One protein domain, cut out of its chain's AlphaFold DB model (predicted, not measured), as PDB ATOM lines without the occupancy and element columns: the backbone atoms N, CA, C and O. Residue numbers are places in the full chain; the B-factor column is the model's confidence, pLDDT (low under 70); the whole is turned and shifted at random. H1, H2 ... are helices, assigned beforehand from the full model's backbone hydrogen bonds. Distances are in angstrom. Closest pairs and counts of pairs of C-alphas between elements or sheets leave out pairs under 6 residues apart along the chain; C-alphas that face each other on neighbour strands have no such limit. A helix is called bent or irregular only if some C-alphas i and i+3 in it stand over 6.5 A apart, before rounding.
ATOM      1  N   ALA A   2     127.040 104.913 155.191       86.00
ATOM      2  CA  ALA A   2     127.587 103.704 154.550       86.00
ATOM      3  C   ALA A   2     129.100 103.787 154.237       86.00
ATOM      4  O   ALA A   2     129.843 102.861 154.545       86.00
ATOM      5  N   GLU A   3     129.580 104.925 153.721       82.69
ATOM      6  CA  GLU A   3     131.018 105.140 153.475       82.69
ATOM      7  C   GLU A   3     131.855 105.117 154.763       82.69
ATOM      8  O   GLU A   3     132.938 104.545 154.785       82.69
ATOM      9  N   CYS A   4     131.353 105.700 155.859       88.06
ATOM     10  CA  CYS A   4     132.038 105.675 157.156       88.06
ATOM     11  C   CYS A   4     132.243 104.228 157.635       88.06
ATOM     12  O   CYS A   4     133.348 103.853 158.027       88.06
ATOM     13  N   GLU A   5     131.212 103.387 157.520       87.56
ATOM     14  CA  GLU A   5     131.297 101.966 157.866       87.56
ATOM     15  C   GLU A   5     132.305 101.207 156.991       87.56
ATOM     16  O   GLU A   5     133.017 100.333 157.489       87.56
ATOM     17  N   GLU A   6     132.418 101.544 155.703       91.38
ATOM     18  CA  GLU A   6     133.449 100.969 154.836       91.38
ATOM     19  C   GLU A   6     134.866 101.355 155.267       91.38
ATOM     20  O   GLU A   6     135.743 100.488 155.288       91.38
ATOM     21  N   TYR A   7     135.113 102.620 155.619       91.00
ATOM     22  CA  TYR A   7     136.433 103.057 156.085       91.00
ATOM     23  C   TYR A   7     136.800 102.438 157.438       91.00
ATOM     24  O   TYR A   7     137.932 101.986 157.610       91.00
ATOM     25  N   LEU A   8     135.831 102.283 158.348       89.50
ATOM     26  CA  LEU A   8     136.036 101.532 159.591       89.50
ATOM     27  C   LEU A   8     136.419 100.073 159.317       89.50
ATOM     28  O   LEU A   8     137.371  99.568 159.909       89.50
ATOM     29  N   ARG A   9     135.732  99.399 158.385       93.06
ATOM     30  CA  ARG A   9     136.063  98.016 157.986       93.06
ATOM     31  C   ARG A   9     137.448  97.894 157.352       93.06
ATOM     32  O   ARG A   9     138.086  96.858 157.497       93.06
ATOM     33  N   LYS A  10     137.912  98.939 156.664       94.50
ATOM     34  CA  LYS A  10     139.256  99.021 156.067       94.50
ATOM     35  C   LYS A  10     140.348  99.368 157.089       94.50
ATOM     36  O   LYS A  10     141.519  99.363 156.726       94.50
ATOM     37  N   GLY A  11     139.987  99.638 158.347       94.50
ATOM     38  CA  GLY A  11     140.935 100.019 159.393       94.50
ATOM     39  C   GLY A  11     141.447 101.454 159.264       94.50
ATOM     40  O   GLY A  11     142.526 101.749 159.769       94.50
ATOM     41  N   ASP A  12     140.691 102.336 158.601       94.50
ATOM     42  CA  ASP A  12     141.022 103.753 158.428       94.50
ATOM     43  C   ASP A  12     140.087 104.638 159.278       94.50
ATOM     44  O   ASP A  12     139.059 105.133 158.798       94.50
ATOM     45  N   PRO A  13     140.401 104.827 160.574       92.00
ATOM     46  CA  PRO A  13     139.577 105.637 161.464       92.00
ATOM     47  C   PRO A  13     139.600 107.130 161.110       92.00
ATOM     48  O   PRO A  13     138.664 107.842 161.470       92.00
ATOM     49  N   VAL A  14     140.634 107.616 160.410       95.50
ATOM     50  CA  VAL A  14     140.745 109.032 160.028       95.50
ATOM     51  C   VAL A  14     139.701 109.354 158.968       95.50
ATOM     52  O   VAL A  14     138.874 110.241 159.176       95.50
ATOM     53  N   GLN A  15     139.659 108.572 157.886       93.38
ATOM     54  CA  GLN A  15     138.647 108.751 156.843       93.38
ATOM     55  C   GLN A  15     137.228 108.486 157.354       93.38
ATOM     56  O   GLN A  15     136.295 109.214 157.012       93.38
ATOM     57  N   ALA A  16     137.047 107.487 158.220       92.56
ATOM     58  CA  ALA A  16     135.751 107.247 158.849       92.56
ATOM     59  C   ALA A  16     135.256 108.466 159.649       92.56
ATOM     60  O   ALA A  16     134.099 108.867 159.512       92.56
ATOM     61  N   SER A  17     136.140 109.083 160.442       91.94
ATOM     62  CA  SER A  17     135.827 110.279 161.232       91.94
ATOM     63  C   SER A  17     135.426 111.464 160.347       91.94
ATOM     64  O   SER A  17     134.394 112.089 160.588       91.94
ATOM     65  N   GLU A  18     136.167 111.725 159.265       93.62
ATOM     66  CA  GLU A  18     135.830 112.782 158.298       93.62
ATOM     67  C   GLU A  18     134.443 112.565 157.677       93.62
ATOM     68  O   GLU A  18     133.629 113.490 157.597       93.62
ATOM     69  N   LYS A  19     134.122 111.321 157.297       93.19
ATOM     70  CA  LYS A  19     132.805 110.974 156.744       93.19
ATOM     71  C   LYS A  19     131.686 111.128 157.769       93.19
ATOM     72  O   LYS A  19     130.598 111.573 157.405       93.19
ATOM     73  N   ALA A  20     131.926 110.771 159.029       92.38
ATOM     74  CA  ALA A  20     130.959 110.978 160.103       92.38
ATOM     75  C   ALA A  20     130.703 112.474 160.349       92.38
ATOM     76  O   ALA A  20     129.547 112.883 160.454       92.38
ATOM     77  N   HIS A  21     131.761 113.290 160.361       91.81
ATOM     78  CA  HIS A  21     131.656 114.739 160.526       91.81
ATOM     79  C   HIS A  21     130.842 115.389 159.399       91.81
ATOM     80  O   HIS A  21     129.924 116.154 159.672       91.81
ATOM     81  N   MET A  22     131.102 115.013 158.143       94.06
ATOM     82  CA  MET A  22     130.347 115.515 156.988       94.06
ATOM     83  C   MET A  22     128.851 115.175 157.077       94.06
ATOM     84  O   MET A  22     128.003 116.011 156.782       94.06
ATOM     85  N   VAL A  23     128.508 113.960 157.519       94.50
ATOM     86  CA  VAL A  23     127.102 113.573 157.731       94.50
ATOM     87  C   VAL A  23     126.459 114.409 158.840       94.50
ATOM     88  O   VAL A  23     125.319 114.842 158.683       94.50
ATOM     89  N   ALA A  24     127.166 114.639 159.948       93.06
ATOM     90  CA  ALA A  24     126.671 115.473 161.041       93.06
ATOM     91  C   ALA A  24     126.438 116.924 160.588       93.06
ATOM     92  O   ALA A  24     125.403 117.508 160.903       93.06
ATOM     93  N   GLU A  25     127.353 117.478 159.790       94.19
ATOM     94  CA  GLU A  25     127.221 118.816 159.217       94.19
ATOM     95  C   GLU A  25     125.962 118.936 158.344       94.19
ATOM     96  O   GLU A  25     125.145 119.834 158.553       94.19
ATOM     97  N   GLU A  26     125.752 118.002 157.414       94.69
ATOM     98  CA  GLU A  26     124.567 118.000 156.548       94.69
ATOM     99  C   GLU A  26     123.259 117.815 157.335       94.69
ATOM    100  O   GLU A  26     122.249 118.441 157.012       94.69
ATOM    101  N   LEU A  27     123.270 117.023 158.414       94.94
ATOM    102  CA  LEU A  27     122.114 116.892 159.305       94.94
ATOM    103  C   LEU A  27     121.760 118.221 159.979       94.94
ATOM    104  O   LEU A  27     120.588 118.596 159.995       94.94
ATOM    105  N   VAL A  28     122.747 118.954 160.500       95.12
ATOM    106  CA  VAL A  28     122.518 120.277 161.104       95.12
ATOM    107  C   VAL A  28     121.958 121.252 160.070       95.12
ATOM    108  O   VAL A  28     121.004 121.970 160.378       95.12
ATOM    109  N   LYS A  29     122.469 121.253 158.832       95.56
ATOM    110  CA  LYS A  29     121.953 122.106 157.747       95.56
ATOM    111  C   LYS A  29     120.497 121.786 157.406       95.56
ATOM    112  O   LYS A  29     119.668 122.696 157.380       95.56
ATOM    113  N   ALA A  30     120.174 120.506 157.218       96.31
ATOM    114  CA  ALA A  30     118.822 120.052 156.890       96.31
ATOM    115  C   ALA A  30     117.823 120.318 158.030       96.31
ATOM    116  O   ALA A  30     116.677 120.703 157.798       96.31
ATOM    117  N   LEU A  31     118.246 120.145 159.285       95.38
ATOM    118  CA  LEU A  31     117.430 120.503 160.445       95.38
ATOM    119  C   LEU A  31     117.233 122.020 160.535       95.38
ATOM    120  O   LEU A  31     116.126 122.473 160.812       95.38
ATOM    121  N   SER A  32     118.269 122.809 160.261       96.00
ATOM    122  CA  SER A  32     118.176 124.272 160.261       96.00
ATOM    123  C   SER A  32     117.161 124.776 159.240       96.00
ATOM    124  O   SER A  32     116.354 125.641 159.573       96.00
ATOM    125  N   GLU A  33     117.142 124.185 158.043       96.25
ATOM    126  CA  GLU A  33     116.118 124.437 157.023       96.25
ATOM    127  C   GLU A  33     114.722 124.066 157.541       96.25
ATOM    128  O   GLU A  33     113.816 124.898 157.590       96.25
ATOM    129  N   LYS A  34     114.557 122.826 158.019       96.00
ATOM    130  CA  LYS A  34     113.266 122.301 158.483       96.00
ATOM    131  C   LYS A  34     112.659 123.111 159.633       96.00
ATOM    132  O   LYS A  34     111.437 123.217 159.727       96.00
ATOM    133  N   PHE A  35     113.491 123.636 160.530       94.88
ATOM    134  CA  PHE A  35     113.064 124.404 161.703       94.88
ATOM    135  C   PHE A  35     113.111 125.927 161.500       94.88
ATOM    136  O   PHE A  35     112.850 126.661 162.462       94.88
ATOM    137  N   GLY A  36     113.418 126.390 160.282       94.62
ATOM    138  CA  GLY A  36     113.454 127.807 159.922       94.62
ATOM    139  C   GLY A  36     114.441 128.605 160.772       94.62
ATOM    140  O   GLY A  36     114.077 129.631 161.348       94.62
ATOM    141  N   LEU A  37     115.660 128.088 160.947       96.38
ATOM    142  CA  LEU A  37     116.704 128.801 161.677       96.38
ATOM    143  C   LEU A  37     117.326 129.904 160.807       96.38
ATOM    144  O   LEU A  37     117.619 129.658 159.638       96.38
ATOM    145  N   PRO A  38     117.613 131.086 161.384       94.75
ATOM    146  CA  PRO A  38     118.175 132.209 160.633       94.75
ATOM    147  C   PRO A  38     119.556 131.896 160.040       94.75
ATOM    148  O   PRO A  38     119.925 132.465 159.020       94.75
ATOM    149  N   GLU A  39     120.309 130.963 160.631       95.94
ATOM    150  CA  GLU A  39     121.583 130.478 160.095       95.94
ATOM    151  C   GLU A  39     121.446 129.884 158.688       95.94
ATOM    152  O   GLU A  39     122.347 130.049 157.868       95.94
ATOM    153  N   HIS A  40     120.322 129.222 158.390       95.50
ATOM    154  CA  HIS A  40     120.070 128.663 157.064       95.50
ATOM    155  C   HIS A  40     119.846 129.768 156.021       95.50
ATOM    156  O   HIS A  40     120.386 129.689 154.916       95.50
ATOM    157  N   ASP A  41     119.127 130.832 156.385       93.25
ATOM    158  CA  ASP A  41     118.922 131.993 155.512       93.25
ATOM    159  C   ASP A  41     120.235 132.753 155.278       93.25
ATOM    160  O   ASP A  41     120.556 133.128 154.149       93.25
ATOM    161  N   GLN A  42     121.038 132.942 156.332       94.38
ATOM    162  CA  GLN A  42     122.369 133.548 156.233       94.38
ATOM    163  C   GLN A  42     123.281 132.741 155.301       94.38
ATOM    164  O   GLN A  42     123.904 133.308 154.401       94.38
ATOM    165  N   ALA A  43     123.300 131.416 155.462       94.12
ATOM    166  CA  ALA A  43     124.091 130.530 154.621       94.12
ATOM    167  C   ALA A  43     123.623 130.493 153.164       94.12
ATOM    168  O   ALA A  43     124.453 130.432 152.254       94.12
ATOM    169  N   SER A  44     122.312 130.579 152.933       92.31
ATOM    170  CA  SER A  44     121.736 130.661 151.589       92.31
ATOM    171  C   SER A  44     122.105 131.972 150.894       92.31
ATOM    172  O   SER A  44     122.508 131.959 149.733       92.31
ATOM    173  N   ASN A  45     122.057 133.098 151.615       94.50
ATOM    174  CA  ASN A  45     122.448 134.404 151.078       94.50
ATOM    175  C   ASN A  45     123.933 134.453 150.683       94.50
ATOM    176  O   ASN A  45     124.279 135.020 149.648       94.50
ATOM    177  N   GLU A  46     124.811 133.831 151.471       93.38
ATOM    178  CA  GLU A  46     126.249 133.773 151.177       93.38
ATOM    179  C   GLU A  46     126.655 132.591 150.277       93.38
ATOM    180  O   GLU A  46     127.827 132.469 149.919       93.38
ATOM    181  N   ASN A  47     125.706 131.729 149.884       93.00
ATOM    182  CA  ASN A  47     125.954 130.464 149.176       93.00
ATOM    183  C   ASN A  47     127.036 129.593 149.850       93.00
ATOM    184  O   ASN A  47     127.764 128.846 149.190       93.00
ATOM    185  N   ARG A  48     127.180 129.707 151.174       94.00
ATOM    186  CA  ARG A  48     128.238 129.053 151.944       94.00
ATOM    187  C   ARG A  48     127.842 128.926 153.406       94.00
ATOM    188  O   ARG A  48     127.297 129.852 153.986       94.00
ATOM    189  N   TRP A  49     128.213 127.812 154.032       95.50
ATOM    190  CA  TRP A  49     128.169 127.666 155.485       95.50
ATOM    191  C   TRP A  49     129.531 127.972 156.108       95.50
ATOM    192  O   TRP A  49     130.561 127.466 155.655       95.50
ATOM    193  N   TYR A  50     129.537 128.771 157.176       94.69
ATOM    194  CA  TYR A  50     130.698 128.906 158.055       94.69
ATOM    195  C   TYR A  50     130.521 128.062 159.311       94.69
ATOM    196  O   TYR A  50     129.413 127.903 159.824       94.69
ATOM    197  N   THR A  51     131.642 127.618 159.876       93.19
ATOM    198  CA  THR A  51     131.681 126.843 161.121       93.19
ATOM    199  C   THR A  51     130.952 127.540 162.271       93.19
ATOM    200  O   THR A  51     130.252 126.887 163.035       93.19
ATOM    201  N   GLN A  52     131.027 128.873 162.362       94.69
ATOM    202  CA  GLN A  52     130.302 129.645 163.381       94.69
ATOM    203  C   GLN A  52     128.774 129.486 163.291       94.69
ATOM    204  O   GLN A  52     128.105 129.393 164.317       94.69
ATOM    205  N   TRP A  53     128.220 129.401 162.078       95.56
ATOM    206  CA  TRP A  53     126.784 129.208 161.877       95.56
ATOM    207  C   TRP A  53     126.372 127.770 162.140       95.56
ATOM    208  O   TRP A  53     125.321 127.555 162.725       95.56
ATOM    209  N   LEU A  54     127.215 126.791 161.808       94.94
ATOM    210  CA  LEU A  54     126.965 125.393 162.169       94.94
ATOM    211  C   LEU A  54     126.900 125.206 163.688       94.94
ATOM    212  O   LEU A  54     125.967 124.587 164.190       94.94
ATOM    213  N   VAL A  55     127.846 125.795 164.426       94.88
ATOM    214  CA  VAL A  55     127.858 125.747 165.896       94.88
ATOM    215  C   VAL A  55     126.640 126.470 166.476       94.88
ATOM    216  O   VAL A  55     125.965 125.936 167.353       94.88
ATOM    217  N   SER A  56     126.316 127.666 165.974       95.94
ATOM    218  CA  SER A  56     125.130 128.419 166.411       95.94
ATOM    219  C   SER A  56     123.831 127.646 166.150       95.94
ATOM    220  O   SER A  56     122.992 127.517 167.042       95.94
ATOM    221  N   ALA A  57     123.692 127.067 164.957       96.00
ATOM    222  CA  ALA A  57     122.544 126.259 164.575       96.00
ATOM    223  C   ALA A  57     122.418 124.993 165.432       96.00
ATOM    224  O   ALA A  57     121.334 124.722 165.941       96.00
ATOM    225  N   SER A  58     123.507 124.250 165.647       95.56
ATOM    226  CA  SER A  58     123.520 123.056 166.507       95.56
ATOM    227  C   SER A  58     123.061 123.382 167.935       95.56
ATOM    228  O   SER A  58     122.162 122.714 168.449       95.56
ATOM    229  N   ASN A  59     123.552 124.477 168.530       95.56
ATOM    230  CA  ASN A  59     123.104 124.924 169.852       95.56
ATOM    231  C   ASN A  59     121.601 125.252 169.882       95.56
ATOM    232  O   ASN A  59     120.872 124.753 170.740       95.56
ATOM    233  N   LYS A  60     121.105 126.027 168.908       95.44
ATOM    234  CA  LYS A  60     119.674 126.369 168.806       95.44
ATOM    235  C   LYS A  60     118.788 125.150 168.555       95.44
ATOM    236  O   LYS A  60     117.663 125.083 169.048       95.44
ATOM    237  N   LEU A  61     119.268 124.185 167.773       95.25
ATOM    238  CA  LEU A  61     118.564 122.926 167.556       95.25
ATOM    239  C   LEU A  61     118.522 122.101 168.841       95.25
ATOM    240  O   LEU A  61     117.478 121.527 169.130       95.25
ATOM    241  N   ALA A  62     119.590 122.076 169.637       95.25
ATOM    242  CA  ALA A  62     119.603 121.349 170.899       95.25
ATOM    243  C   ALA A  62     118.676 121.950 171.959       95.25
ATOM    244  O   ALA A  62     118.041 121.202 172.702       95.25
ATOM    245  N   GLU A  63     118.503 123.274 171.985       94.06
ATOM    246  CA  GLU A  63     117.476 123.920 172.814       94.06
ATOM    247  C   GLU A  63     116.053 123.463 172.443       94.06
ATOM    248  O   GLU A  63     115.182 123.374 173.306       94.06
ATOM    249  N   ARG A  64     115.808 123.147 171.163       91.88
ATOM    250  CA  ARG A  64     114.487 122.736 170.655       91.88
ATOM    251  C   ARG A  64     114.251 121.225 170.677       91.88
ATOM    252  O   ARG A  64     113.120 120.792 170.875       91.88
ATOM    253  N   LEU A  65     115.286 120.430 170.412       91.62
ATOM    254  CA  LEU A  65     115.203 118.987 170.155       91.62
ATOM    255  C   LEU A  65     115.882 118.139 171.235       91.62
ATOM    256  O   LEU A  65     115.663 116.928 171.276       91.62
ATOM    257  N   GLY A  66     116.679 118.759 172.103       91.19
ATOM    258  CA  GLY A  66     117.476 118.106 173.135       91.19
ATOM    259  C   GLY A  66     118.962 118.010 172.783       91.19
ATOM    260  O   GLY A  66     119.378 118.160 171.637       91.19
TER     261      GLY A  66
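Overview. This is residues 2 to 66 of the 70 residues of the protein "Archaeal PaREP1/PaREP8 family" of Metallosphaera yellowstonensis MK1 (UniProt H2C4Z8). One long helix, H2, makes the longest axis of the domain; the short helix H1 folds back along one end of it, and near the other end a helical hairpin of H3 and H4 is set crosswise to it. The shape is like a T, with H4 and H3 making the crossbar and no contact between H1 and that hairpin. The printed part has 65 residues with four named helices, H1, H2, H3 and H4 along the chain, and no named strand; its class is all helix. It is loose, with a radius of gyration of the C-alphas of 13.9 A, and the C-alphas span 40 by 28 by 17 A along their three main axes.

Along the chain. The longest helix, H2, has 22 residues, 13 to 34, and measures 31.3 A from C-alpha 13 at (139.577, 105.637, 161.464) to C-alpha 34 at (113.266, 122.301, 158.483). Before it stands H1, residues 2 to 9, 10.8 A long, which begins with C-alpha 2 at (127.587, 103.704, 154.550). After it come H3, residues 38 to 45, 10.7 A long, and H4, residues 51 to 65, 20.4 A long, which ends with C-alpha 65 at (115.203, 118.987, 170.155). No helix is bent or irregular.

Arrangement. H2 is the hub and touches the three other helices. With residues 13 to 20 alone it touches H1, and the closest C-alphas, those of Cys 4 and Ala 16, are 4.4 A apart. H1 and H2 form a helical hairpin, at a shallow tilt of 22 degrees, opposite ways. With residues 25 to 32 alone H2 touches H4, at a steep tilt of 64 degrees, the same way; the closest C-alphas are those of Val 28 and Ser 58, at 6.2 A. With residues 29 to 33 alone H2 touches H3, about perpendicular at 81 degrees, and the closest C-alphas, those of Ser 32 and His 40, are 5.8 A apart. H3 and H4 form a second helical hairpin, opposite ways at a steep tilt of 37 degrees, only just past shallow. H4 touches H3 with residues 53 to 57 alone; the closest C-alphas, those of Glu 39 and Trp 53, are 5.6 A apart. The helix packing is mostly crossed, with 1 of 4 touching pairs at a shallow tilt. H1 is apart from H3 and from H4. In H1, H2, H3 and H4 every O i to N i+4 pair is within hydrogen-bond range.

Size, cuts and confidence. The two C-alphas farthest apart, those of Gly 11 and Asn 45, are 39.9 A from each other. The printed part has no cut, and its three links, H1 to H2, H2 to H3 and H3 to H4, are tight. The mean pLDDT of the printed part is 93.7, and no printed residue is under 70.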